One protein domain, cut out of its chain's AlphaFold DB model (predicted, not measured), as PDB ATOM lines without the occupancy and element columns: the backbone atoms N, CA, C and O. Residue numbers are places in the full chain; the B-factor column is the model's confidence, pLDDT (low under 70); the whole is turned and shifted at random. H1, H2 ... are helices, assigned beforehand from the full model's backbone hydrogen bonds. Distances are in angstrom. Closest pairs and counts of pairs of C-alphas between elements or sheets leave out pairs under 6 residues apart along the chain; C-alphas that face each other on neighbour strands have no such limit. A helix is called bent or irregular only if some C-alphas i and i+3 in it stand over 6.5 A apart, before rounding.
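AT A GLANCE: This is residues 69 to 74, 81 to 139 and 345 to 366 of the 366 residues of an uncharacterized protein of Erwinia pyrifoliae (strain DSM 12163 / CIP 106111 / Ep16/96) (UniProt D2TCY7). The longest helix, H2, has a helix along each of two sides: H3a, which folds back beside it in a helical hairpin, and H4. H3 then bends steeply, and its second arm, H3b, crosses H4, while the small H1 is near H3b at the rim. The printed part has 87 residues with four named helices, in the order H1, H2, H3, H4, and no named strand; the class is all helix. It is only just compact, close to loose, with a radius of gyration of the C-alphas of 13.9 A and spans of 41 by 29 by 24 A.

HOW THE PARTS SIT: H2, residues 83 to 106, is only just irregular: C-alphas 103 and 106 are 6.6 A apart. H3, residues 114 to 136, was assigned as one helix by its hydrogen bonds but is bent, with C-alphas 126 and 129 6.8 A apart; its arms, H3a, residues 114 to 126, and H3b, residues 129 to 136, stand at a steep tilt of 60 degrees. H2 touches H3a with residues 93 to 104 alone, opposite ways at a shallow tilt of 34 degrees, only just short of steep; the closest C-alphas, of Tyr 97 and Leu 123, are 5.7 A apart. H4, residues 345 to 364, touches H2, opposite ways at a shallow tilt of 20 degrees, closest at the C-alphas of Leu 87 and Ile 362, 6.8 A apart. H4 touches H3b with residues 350 to 357 alone, about perpendicular at 89 degrees, closest at the C-alphas of Ser 134 and Ile 354, 5.4 A apart. H1, residues 69 to 74, is close to H3b but not clearly touching, with C-alphas 71 and 133 6.6 A apart. In H1, H2, H3b and H4 every O i to N i+4 pair is within hydrogen-bond range; in H3a 8 of 9 are.

IN THESE COORDINATES: H2 measures 32.3 A from C-alpha 83 at (0.140, -3.253, -39.456) to C-alpha 106. H4 measures 29.1 A and ends at C-alpha 364, (9.300, -3.657, -46.291); H3a measures 19.1 A.

THE WHOLE: The C-alphas farthest apart, of Glu 69 and Pro 109, are 43.1 A apart. Residues 75 to 80 and 140 to 344 are not printed, with C-alpha gaps of 15.4 A and 18.0 A; the link from H2 to H3 is short. Mean pLDDT of the printed part is 79.2, and of H1 it is 40.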
ATOM      1  N   GLU A  69      12.493  -9.463 -27.153       37.44
ATOM      2  CA  GLU A  69      11.590  -9.522 -25.996       37.44
ATOM      3  C   GLU A  69      11.256  -8.131 -25.436       37.44
ATOM      4  O   GLU A  69      10.088  -7.852 -25.170       37.44
ATOM      5  N   ALA A  70      12.235  -7.225 -25.344       42.22
ATOM      6  CA  ALA A  70      12.019  -5.819 -24.991       42.22
ATOM      7  C   ALA A  70      11.167  -5.095 -26.045       42.22
ATOM      8  O   ALA A  70      10.233  -4.363 -25.712       42.22
ATOM      9  N   LEU A  71      11.443  -5.365 -27.326       35.28
ATOM     10  CA  LEU A  71      10.612  -4.963 -28.453       35.28
ATOM     11  C   LEU A  71       9.200  -5.513 -28.252       35.28
ATOM     12  O   LEU A  71       8.259  -4.731 -28.247       35.28
ATOM     13  N   ASN A  72       9.026  -6.816 -28.025       37.38
ATOM     14  CA  ASN A  72       7.711  -7.437 -27.847       37.38
ATOM     15  C   ASN A  72       6.948  -6.903 -26.624       37.38
ATOM     16  O   ASN A  72       5.728  -6.788 -26.693       37.38
ATOM     17  N   ALA A  73       7.618  -6.516 -25.538       41.38
ATOM     18  CA  ALA A  73       6.985  -5.866 -24.387       41.38
ATOM     19  C   ALA A  73       6.445  -4.463 -24.739       41.38
ATOM     20  O   ALA A  73       5.348  -4.101 -24.327       41.38
ATOM     21  N   ILE A  74       7.156  -3.711 -25.585       43.62
ATOM     22  CA  ILE A  74       6.713  -2.397 -26.085       43.62
ATOM     23  C   ILE A  74       5.669  -2.549 -27.214       43.62
ATOM     24  O   ILE A  74       4.726  -1.765 -27.314       43.62
ATOM     25  N   GLY A  81      -4.419  -3.900 -34.801       56.72
ATOM     26  CA  GLY A  81      -4.974  -3.379 -36.047       56.72
ATOM     27  C   GLY A  81      -4.071  -3.732 -37.226       56.72
ATOM     28  O   GLY A  81      -2.998  -4.307 -37.036       56.72
ATOM     29  N   ASP A  82      -4.507  -3.400 -38.442       71.88
ATOM     30  CA  ASP A  82      -3.699  -3.571 -39.652       71.88
ATOM     31  C   ASP A  82      -2.325  -2.898 -39.468       71.88
ATOM     32  O   ASP A  82      -2.241  -1.709 -39.140       71.88
ATOM     33  N   ILE A  83      -1.252  -3.676 -39.654       69.50
ATOM     34  CA  ILE A  83       0.140  -3.253 -39.456       69.50
ATOM     35  C   ILE A  83       0.439  -2.007 -40.294       69.50
ATOM     36  O   ILE A  83       1.093  -1.092 -39.795       69.50
ATOM     37  N   SER A  84      -0.086  -1.936 -41.521       68.31
ATOM     38  CA  SER A  84       0.118  -0.788 -42.407       68.31
ATOM     39  C   SER A  84      -0.525   0.481 -41.837       68.31
ATOM     40  O   SER A  84       0.134   1.512 -41.718       68.31
ATOM     41  N   CYS A  85      -1.776   0.392 -41.377       69.75
ATOM     42  CA  CYS A  85      -2.493   1.517 -40.770       69.75
ATOM     43  C   CYS A  85      -1.832   1.993 -39.468       69.75
ATOM     44  O   CYS A  85      -1.717   3.193 -39.225       69.75
ATOM     45  N   ARG A  86      -1.346   1.060 -38.642       77.62
ATOM     46  CA  ARG A  86      -0.621   1.387 -37.410       77.62
ATOM     47  C   ARG A  86       0.686   2.132 -37.697       77.62
ATOM     48  O   ARG A  86       0.954   3.132 -37.038       77.62
ATOM     49  N   LEU A  87       1.487   1.662 -38.658       75.56
ATOM     50  CA  LEU A  87       2.768   2.288 -39.009       75.56
ATOM     51  C   LEU A  87       2.588   3.697 -39.591       75.56
ATOM     52  O   LEU A  87       3.373   4.587 -39.269       75.56
ATOM     53  N   GLU A  88       1.545   3.925 -40.395       77.25
ATOM     54  CA  GLU A  88       1.230   5.267 -40.906       77.25
ATOM     55  C   GLU A  88       0.776   6.211 -39.772       77.25
ATOM     56  O   GLU A  88       1.279   7.327 -39.679       77.25
ATOM     57  N   ASN A  89      -0.055   5.754 -38.825       79.62
ATOM     58  CA  ASN A  89      -0.419   6.560 -37.645       79.62
ATOM     59  C   ASN A  89       0.796   6.891 -36.755       79.62
ATOM     60  O   ASN A  89       0.920   8.000 -36.234       79.62
ATOM     61  N   GLU A  90       1.707   5.934 -36.549       83.38
ATOM     62  CA  GLU A  90       2.964   6.171 -35.825       83.38
ATOM     63  C   GLU A  90       3.812   7.226 -36.544       83.38
ATOM     64  O   GLU A  90       4.330   8.142 -35.904       83.38
ATOM     65  N   LYS A  91       3.888   7.150 -37.877       85.12
ATOM     66  CA  LYS A  91       4.592   8.128 -38.708       85.12
ATOM     67  C   LYS A  91       4.002   9.525 -38.577       85.12
ATOM     68  O   LYS A  91       4.764  10.473 -38.409       85.12
ATOM     69  N   GLU A  92       2.680   9.659 -38.615       87.19
ATOM     70  CA  GLU A  92       1.998  10.943 -38.429       87.19
ATOM     71  C   GLU A  92       2.304  11.554 -37.056       87.19
ATOM     72  O   GLU A  92       2.731  12.708 -36.985       87.19
ATOM     73  N   ASN A  93       2.201  10.766 -35.979       87.81
ATOM     74  CA  ASN A  93       2.530  11.221 -34.624       87.81
ATOM     75  C   ASN A  93       3.996  11.664 -34.499       87.81
ATOM     76  O   ASN A  93       4.289  12.681 -33.866       87.81
ATOM     77  N   ILE A  94       4.930  10.921 -35.104       88.69
ATOM     78  CA  ILE A  94       6.357  11.270 -35.100       88.69
ATOM     79  C   ILE A  94       6.597  12.560 -35.887       88.69
ATOM     80  O   ILE A  94       7.312  13.436 -35.402       88.69
ATOM     81  N   ILE A  95       5.996  12.710 -37.070       90.56
ATOM     82  CA  ILE A  95       6.119  13.931 -37.876       90.56
ATOM     83  C   ILE A  95       5.582  15.132 -37.095       90.56
ATOM     84  O   ILE A  95       6.283  16.134 -36.970       90.56
ATOM     85  N   GLU A  96       4.386  15.025 -36.512       90.75
ATOM     86  CA  GLU A  96       3.795  16.110 -35.727       90.75
ATOM     87  C   GLU A  96       4.667  16.470 -34.514       90.75
ATOM     88  O   GLU A  96       4.878  17.651 -34.215       90.75
ATOM     89  N   TYR A  97       5.233  15.467 -33.839       91.50
ATOM     90  CA  TYR A  97       6.150  15.673 -32.723       91.50
ATOM     91  C   TYR A  97       7.430  16.398 -33.144       91.50
ATOM     92  O   TYR A  97       7.854  17.347 -32.477       91.50
ATOM     93  N   ILE A  98       8.038  15.978 -34.256       90.25
ATOM     94  CA  ILE A  98       9.254  16.583 -34.805       90.25
ATOM     95  C   ILE A  98       8.995  18.035 -35.201       90.25
ATOM     96  O   ILE A  98       9.772  18.911 -34.821       90.25
ATOM     97  N   GLU A  99       7.909  18.312 -35.924       88.38
ATOM     98  CA  GLU A  99       7.554  19.677 -36.328       88.38
ATOM     99  C   GLU A  99       7.267  20.559 -35.107       88.38
ATOM    100  O   GLU A  99       7.809  21.662 -34.995       88.38
ATOM    101  N   SER A 100       6.538  20.042 -34.114       87.44
ATOM    102  CA  SER A 100       6.310  20.745 -32.846       87.44
ATOM    103  C   SER A 100       7.625  21.059 -32.121       87.44
ATOM    104  O   SER A 100       7.825  22.176 -31.640       87.44
ATOM    105  N   CYS A 101       8.569  20.112 -32.089       87.81
ATOM    106  CA  CYS A 101       9.896  20.321 -31.511       87.81
ATOM    107  C   CYS A 101      10.725  21.347 -32.294       87.81
ATOM    108  O   CYS A 101      11.418  22.157 -31.680       87.81
ATOM    109  N   LYS A 102      10.659  21.356 -33.630       83.75
ATOM    110  CA  LYS A 102      11.326  22.372 -34.463       83.75
ATOM    111  C   LYS A 102      10.823  23.770 -34.152       83.75
ATOM    112  O   LYS A 102      11.642  24.671 -33.958       83.75
ATOM    113  N   HIS A 103       9.509  23.924 -34.037       78.00
ATOM    114  CA  HIS A 103       8.891  25.188 -33.660       78.00
ATOM    115  C   HIS A 103       9.213  25.604 -32.221       78.00
ATOM    116  O   HIS A 103       9.349  26.791 -31.952       78.00
ATOM    117  N   ALA A 104       9.364  24.665 -31.288       78.81
ATOM    118  CA  ALA A 104       9.591  25.012 -29.886       78.81
ATOM    119  C   ALA A 104      11.067  25.169 -29.488       78.81
ATOM    120  O   ALA A 104      11.359  25.959 -28.594       78.81
ATOM    121  N   PHE A 105      11.984  24.405 -30.094       77.31
ATOM    122  CA  PHE A 105      13.346  24.228 -29.567       77.31
ATOM    123  C   PHE A 105      14.469  24.554 -30.553       77.31
ATOM    124  O   PHE A 105      15.553  24.921 -30.111       77.31
ATOM    125  N   PHE A 106      14.257  24.412 -31.866       70.69
ATOM    126  CA  PHE A 106      15.357  24.502 -32.838       70.69
ATOM    127  C   PHE A 106      15.438  25.833 -33.587       70.69
ATOM    128  O   PHE A 106      16.521  26.193 -34.033       70.69
ATOM    129  N   ASN A 107      14.323  26.558 -33.723       64.00
ATOM    130  CA  ASN A 107      14.225  27.685 -34.658       64.00
ATOM    131  C   ASN A 107      13.623  28.970 -34.058       64.00
ATOM    132  O   ASN A 107      13.175  29.825 -34.821       64.00
ATOM    133  N   HIS A 108      13.573  29.131 -32.729       65.62
ATOM    134  CA  HIS A 108      12.903  30.288 -32.123       65.62
ATOM    135  C   HIS A 108      13.761  31.052 -31.102       65.62
ATOM    136  O   HIS A 108      14.259  30.454 -30.151       65.62
ATOM    137  N   PRO A 109      13.881  32.391 -31.243       69.19
ATOM    138  CA  PRO A 109      14.569  33.244 -30.272       69.19
ATOM    139  C   PRO A 109      13.725  33.523 -29.017       69.19
ATOM    140  O   PRO A 109      14.182  34.227 -28.118       69.19
ATOM    141  N   GLU A 110      12.496  33.006 -28.952       74.06
ATOM    142  CA  GLU A 110      11.522  33.252 -27.888       74.06
ATOM    143  C   GLU A 110      11.140  31.958 -27.169       74.06
ATOM    144  O   GLU A 110      11.215  30.865 -27.731       74.06
ATOM    145  N   LEU A 111      10.687  32.090 -25.921       72.44
ATOM    146  CA  LEU A 111      10.150  30.958 -25.169       72.44
ATOM    147  C   LEU A 111       8.853  30.443 -25.823       72.44
ATOM    148  O   LEU A 111       7.950  31.243 -26.090       72.44
ATOM    149  N   PRO A 112       8.706  29.120 -26.019       78.06
ATOM    150  CA  PRO A 112       7.475  28.546 -26.544       78.06
ATOM    151  C   PRO A 112       6.298  28.784 -25.587       78.06
ATOM    152  O   PRO A 112       6.454  28.824 -24.364       78.06
ATOM    153  N   LYS A 113       5.091  28.911 -26.148       81.44
ATOM    154  CA  LYS A 113       3.849  29.009 -25.364       81.44
ATOM    155  C   LYS A 113       3.607  27.708 -24.588       81.44
ATOM    156  O   LYS A 113       3.894  26.628 -25.098       81.44
ATOM    157  N   ASN A 114       2.986  27.800 -23.407       82.00
ATOM    158  CA  ASN A 114       2.652  26.625 -22.587       82.00
ATOM    159  C   ASN A 114       1.837  25.582 -23.364       82.00
ATOM    160  O   ASN A 114       2.184  24.411 -23.337       82.00
ATOM    161  N   SER A 115       0.853  26.012 -24.162       84.00
ATOM    162  CA  SER A 115       0.049  25.116 -25.005       84.00
ATOM    163  C   SER A 115       0.884  24.290 -25.991       84.00
ATOM    164  O   SER A 115       0.552  23.146 -26.282       84.00
ATOM    165  N   THR A 116       1.978  24.855 -26.508       84.38
ATOM    166  CA  THR A 116       2.917  24.137 -27.380       84.38
ATOM    167  C   THR A 116       3.720  23.115 -26.579       84.38
ATOM    168  O   THR A 116       3.906  21.994 -27.037       84.38
ATOM    169  N   ILE A 117       4.170  23.474 -25.373       83.38
ATOM    170  CA  ILE A 117       4.882  22.553 -24.478       83.38
ATOM    171  C   ILE A 117       3.989  21.388 -24.046       83.38
ATOM    172  O   ILE A 117       4.458  20.253 -24.042       83.38
ATOM    173  N   ASP A 118       2.725  21.647 -23.724       84.94
ATOM    174  CA  ASP A 118       1.774  20.611 -23.322       84.94
ATOM    175  C   ASP A 118       1.503  19.648 -24.484       84.94
ATOM    176  O   ASP A 118       1.670  18.441 -24.326       84.94
ATOM    177  N   ARG A 119       1.267  20.171 -25.699       87.19
ATOM    178  CA  ARG A 119       1.136  19.333 -26.902       87.19
ATOM    179  C   ARG A 119       2.373  18.467 -27.152       87.19
ATOM    180  O   ARG A 119       2.244  17.297 -27.507       87.19
ATOM    181  N   ILE A 120       3.571  19.028 -26.970       88.44
ATOM    182  CA  ILE A 120       4.836  18.294 -27.115       88.44
ATOM    183  C   ILE A 120       4.935  17.167 -26.092       88.44
ATOM    184  O   ILE A 120       5.399  16.092 -26.458       88.44
ATOM    185  N   LYS A 121       4.515  17.381 -24.839       85.44
ATOM    186  CA  LYS A 121       4.510  16.332 -23.807       85.44
ATOM    187  C   LYS A 121       3.558  15.197 -24.176       85.44
ATOM    188  O   LYS A 121       3.981  14.046 -24.136       85.44
ATOM    189  N   ASP A 122       2.343  15.520 -24.617       86.12
ATOM    190  CA  ASP A 122       1.354  14.517 -25.032       86.12
ATOM    191  C   ASP A 122       1.882  13.653 -26.184       86.12
ATOM    192  O   ASP A 122       1.837  12.426 -26.138       86.12
ATOM    193  N   LEU A 123       2.454  14.293 -27.209       88.38
ATOM    194  CA  LEU A 123       3.088  13.589 -28.325       88.38
ATOM    195  C   LEU A 123       4.312  12.781 -27.877       88.38
ATOM    196  O   LEU A 123       4.558  11.688 -28.386       88.38
ATOM    197  N   GLN A 124       5.084  13.293 -26.918       89.31
ATOM    198  CA  GLN A 124       6.273  12.620 -26.408       89.31
ATOM    199  C   GLN A 124       5.937  11.312 -25.684       89.31
ATOM    200  O   GLN A 124       6.748  10.392 -25.749       89.31
ATOM    201  N   GLU A 125       4.783  11.188 -25.023       85.12
ATOM    202  CA  GLU A 125       4.345   9.902 -24.452       85.12
ATOM    203  C   GLU A 125       4.154   8.824 -25.525       85.12
ATOM    204  O   GLU A 125       4.521   7.670 -25.318       85.12
ATOM    205  N   LEU A 126       3.653   9.207 -26.702       84.75
ATOM    206  CA  LEU A 126       3.423   8.284 -27.816       84.75
ATOM    207  C   LEU A 126       4.720   7.944 -28.562       84.75
ATOM    208  O   LEU A 126       4.938   6.805 -28.973       84.75
ATOM    209  N   VAL A 127       5.590   8.938 -28.751       88.38
ATOM    210  CA  VAL A 127       6.760   8.825 -29.634       88.38
ATOM    211  C   VAL A 127       8.002   8.308 -28.908       88.38
ATOM    212  O   VAL A 127       8.818   7.603 -29.502       88.38
ATOM    213  N   PHE A 128       8.185   8.630 -27.626       90.44
ATOM    214  CA  PHE A 128       9.423   8.292 -26.923       90.44
ATOM    215  C   PHE A 128       9.705   6.778 -26.802       90.44
ATOM    216  O   PHE A 128      10.853   6.396 -27.036       90.44
ATOM    217  N   PRO A 129       8.719   5.890 -26.545       87.62
ATOM    218  CA  PRO A 129       8.954   4.443 -26.590       87.62
ATOM    219  C   PRO A 129       9.507   3.976 -27.945       87.62
ATOM    220  O   PRO A 129      10.402   3.133 -28.006       87.62
ATOM    221  N   LEU A 130       9.013   4.564 -29.041       86.75
ATOM    222  CA  LEU A 130       9.470   4.263 -30.398       86.75
ATOM    223  C   LEU A 130      10.904   4.755 -30.633       86.75
ATOM    224  O   LEU A 130      11.678   4.082 -31.310       86.75
ATOM    225  N   ILE A 131      11.278   5.898 -30.044       89.62
ATOM    226  CA  ILE A 131      12.654   6.412 -30.085       89.62
ATOM    227  C   ILE A 131      13.609   5.434 -29.397       89.62
ATOM    228  O   ILE A 131      14.654   5.122 -29.961       89.62
ATOM    229  N   VAL A 132      13.255   4.920 -28.216       88.56
ATOM    230  CA  VAL A 132      14.093   3.954 -27.483       88.56
ATOM    231  C   VAL A 132      14.274   2.670 -28.295       88.56
ATOM    232  O   VAL A 132      15.402   2.233 -28.517       88.56
ATOM    233  N   VAL A 133      13.177   2.124 -28.827       84.06
ATOM    234  CA  VAL A 133      13.189   0.972 -29.746       84.06
ATOM    235  C   VAL A 133      14.100   1.218 -30.944       84.06
ATOM    236  O   VAL A 133      14.920   0.369 -31.293       84.06
ATOM    237  N   SER A 134      13.965   2.382 -31.573       84.25
ATOM    238  CA  SER A 134      14.759   2.746 -32.737       84.25
ATOM    239  C   SER A 134      16.247   2.831 -32.406       84.25
ATOM    240  O   SER A 134      17.094   2.330 -33.153       84.25
ATOM    241  N   ASN A 135      16.565   3.411 -31.254       85.50
ATOM    242  CA  ASN A 135      17.926   3.580 -30.787       85.50
ATOM    243  C   ASN A 135      18.611   2.234 -30.509       85.50
ATOM    244  O   ASN A 135      19.737   2.026 -30.959       85.50
ATOM    245  N   ASN A 136      17.902   1.283 -29.887       84.44
ATOM    246  CA  ASN A 136      18.394  -0.075 -29.605       84.44
ATOM    247  C   ASN A 136      18.816  -0.863 -30.858       84.44
ATOM    248  O   ASN A 136      19.592  -1.806 -30.758       84.44
ATOM    249  N   LYS A 137      18.349  -0.486 -32.057       78.38
ATOM    250  CA  LYS A 137      18.811  -1.106 -33.315       78.38
ATOM    251  C   LYS A 137      20.199  -0.628 -33.755       78.38
ATOM    252  O   LYS A 137      20.794  -1.225 -34.650       78.38
ATOM    253  N   ILE A 138      20.686   0.467 -33.175       75.56
ATOM    254  CA  ILE A 138      21.951   1.124 -33.525       75.56
ATOM    255  C   ILE A 138      23.003   0.867 -32.441       75.56
ATOM    256  O   ILE A 138      24.183   0.699 -32.753       75.56
ATOM    257  N   ILE A 139      22.584   0.819 -31.175       70.06
ATOM    258  CA  ILE A 139      23.462   0.528 -30.039       70.06
ATOM    259  C   ILE A 139      23.496  -0.980 -29.730       70.06
ATOM    260  O   ILE A 139      22.532  -1.692 -29.988       70.06
ATOM    261  N   PHE A 345      19.973  18.898 -29.684       86.62
ATOM    262  CA  PHE A 345      20.645  18.297 -30.836       86.62
ATOM    263  C   PHE A 345      20.699  16.764 -30.757       86.62
ATOM    264  O   PHE A 345      20.484  16.093 -31.766       86.62
ATOM    265  N   PHE A 346      20.938  16.202 -29.568       90.69
ATOM    266  CA  PHE A 346      20.830  14.756 -29.349       90.69
ATOM    267  C   PHE A 346      19.413  14.250 -29.668       90.69
ATOM    268  O   PHE A 346      19.258  13.305 -30.441       90.69
ATOM    269  N   ARG A 347      18.378  14.955 -29.192       91.06
ATOM    270  CA  ARG A 347      16.974  14.707 -29.559       91.06
ATOM    271  C   ARG A 347      16.767  14.722 -31.077       91.06
ATOM    272  O   ARG A 347      16.146  13.805 -31.603       91.06
ATOM    273  N   LYS A 348      17.295  15.722 -31.789       89.00
ATOM    274  CA  LYS A 348      17.167  15.827 -33.251       89.00
ATOM    275  C   LYS A 348      17.782  14.625 -33.973       89.00
ATOM    276  O   LYS A 348      17.163  14.083 -34.879       89.00
ATOM    277  N   LYS A 349      18.962  14.168 -33.545       89.69
ATOM    278  CA  LYS A 349      19.601  12.973 -34.116       89.69
ATOM    279  C   LYS A 349      18.734  11.722 -33.924       89.69
ATOM    280  O   LYS A 349      18.594  10.914 -34.835       89.69
ATOM    281  N   LEU A 350      18.109  11.577 -32.756       91.75
ATOM    282  CA  LEU A 350      17.180  10.476 -32.491       91.75
ATOM    283  C   LEU A 350      15.916  10.557 -33.363       91.75
ATOM    284  O   LEU A 350      15.420   9.526 -33.811       91.75
ATOM    285  N   HIS A 351      15.421  11.769 -33.643       90.06
ATOM    286  CA  HIS A 351      14.309  12.002 -34.575       90.06
ATOM    287  C   HIS A 351      14.648  11.588 -36.010       90.06
ATOM    288  O   HIS A 351      13.809  11.026 -36.709       90.06
ATOM    289  N   GLU A 352      15.875  11.849 -36.451       87.81
ATOM    290  CA  GLU A 352      16.358  11.427 -37.769       87.81
ATOM    291  C   GLU A 352      16.427   9.892 -37.856       87.81
ATOM    292  O   GLU A 352      15.890   9.308 -38.799       87.81
ATOM    293  N   ASN A 353      16.972   9.237 -36.825       88.44
ATOM    294  CA  ASN A 353      17.089   7.777 -36.757       88.44
ATOM    295  C   ASN A 353      15.728   7.063 -36.821       88.44
ATOM    296  O   ASN A 353      15.557   6.117 -37.592       88.44
ATOM    297  N   ILE A 354      14.747   7.510 -36.026       88.75
ATOM    298  CA  ILE A 354      13.418   6.880 -36.004       88.75
ATOM    299  C   ILE A 354      12.690   7.054 -37.339       88.75
ATOM    300  O   ILE A 354      12.061   6.111 -37.816       88.75
ATOM    301  N   MET A 355      12.821   8.217 -37.986       87.19
ATOM    302  CA  MET A 355      12.212   8.458 -39.295       87.19
ATOM    303  C   MET A 355      12.834   7.591 -40.389       87.19
ATOM    304  O   MET A 355      12.108   7.050 -41.225       87.19
ATOM    305  N   GLU A 356      14.160   7.436 -40.397       87.56
ATOM    306  CA  GLU A 356      14.848   6.552 -41.343       87.56
ATOM    307  C   GLU A 356      14.370   5.102 -41.188       87.56
ATOM    308  O   GLU A 356      13.994   4.452 -42.166       87.56
ATOM    309  N   GLN A 357      14.312   4.614 -39.949       83.75
ATOM    310  CA  GLN A 357      13.896   3.244 -39.669       83.75
ATOM    311  C   GLN A 357      12.424   2.993 -39.985       83.75
ATOM    312  O   GLN A 357      12.102   1.966 -40.577       83.75
ATOM    313  N   LEU A 358      11.535   3.921 -39.640       82.94
ATOM    314  CA  LEU A 358      10.111   3.768 -39.916       82.94
ATOM    315  C   LEU A 358       9.828   3.760 -41.421       82.94
ATOM    316  O   LEU A 358       9.039   2.951 -41.900       82.94
ATOM    317  N   ASN A 359      10.512   4.612 -42.190       84.12
ATOM    318  CA  ASN A 359      10.403   4.584 -43.648       84.12
ATOM    319  C   ASN A 359      10.889   3.248 -44.228       84.12
ATOM    320  O   ASN A 359      10.272   2.737 -45.161       84.12
ATOM    321  N   LYS A 360      11.953   2.664 -43.664       84.44
ATOM    322  CA  LYS A 360      12.423   1.330 -44.052       84.44
ATOM    323  C   LYS A 360      11.372   0.253 -43.756       84.44
ATOM    324  O   LYS A 360      11.048  -0.516 -44.654       84.44
ATOM    325  N   GLU A 361      10.789   0.243 -42.556       80.75
ATOM    326  CA  GLU A 361       9.742  -0.719 -42.180       80.75
ATOM    327  C   GLU A 361       8.488  -0.591 -43.055       80.75
ATOM    328  O   GLU A 361       7.941  -1.600 -43.495       80.75
ATOM    329  N   ILE A 362       8.044   0.631 -43.366       77.38
ATOM    330  CA  ILE A 362       6.892   0.857 -44.253       77.38
ATOM    331  C   ILE A 362       7.167   0.317 -45.660       77.38
ATOM    332  O   ILE A 362       6.281  -0.278 -46.265       77.38
ATOM    333  N   CYS A 363       8.375   0.512 -46.194       77.94
ATOM    334  CA  CYS A 363       8.751  -0.027 -47.502       77.94
ATOM    335  C   CYS A 363       8.817  -1.561 -47.518       77.94
ATOM    336  O   CYS A 363       8.512  -2.156 -48.543       77.94
ATOM    337  N   GLU A 364       9.210  -2.193 -46.411       80.69
ATOM    338  CA  GLU A 364       9.300  -3.657 -46.291       80.69
ATOM    339  C   GLU A 364       7.934  -4.337 -46.076       80.69
ATOM    340  O   GLU A 364       7.809  -5.534 -46.324       80.69
ATOM    341  N   ASN A 365       6.917  -3.590 -45.628       66.69
ATOM    342  CA  ASN A 365       5.560  -4.087 -45.355       66.69
ATOM    343  C   ASN A 365       4.509  -3.633 -46.395       66.69
ATOM    344  O   ASN A 365       3.310  -3.800 -46.161       66.69
ATOM    345  N   LYS A 366       4.945  -3.047 -47.515       60.75
ATOM    346  CA  LYS A 366       4.139  -2.795 -48.723       60.75
ATOM    347  C   LYS A 366       4.373  -3.907 -49.732       60.75
ATOM    348  O   LYS A 366       3.385  -4.287 -50.397       60.75
TER     349      LYS A 366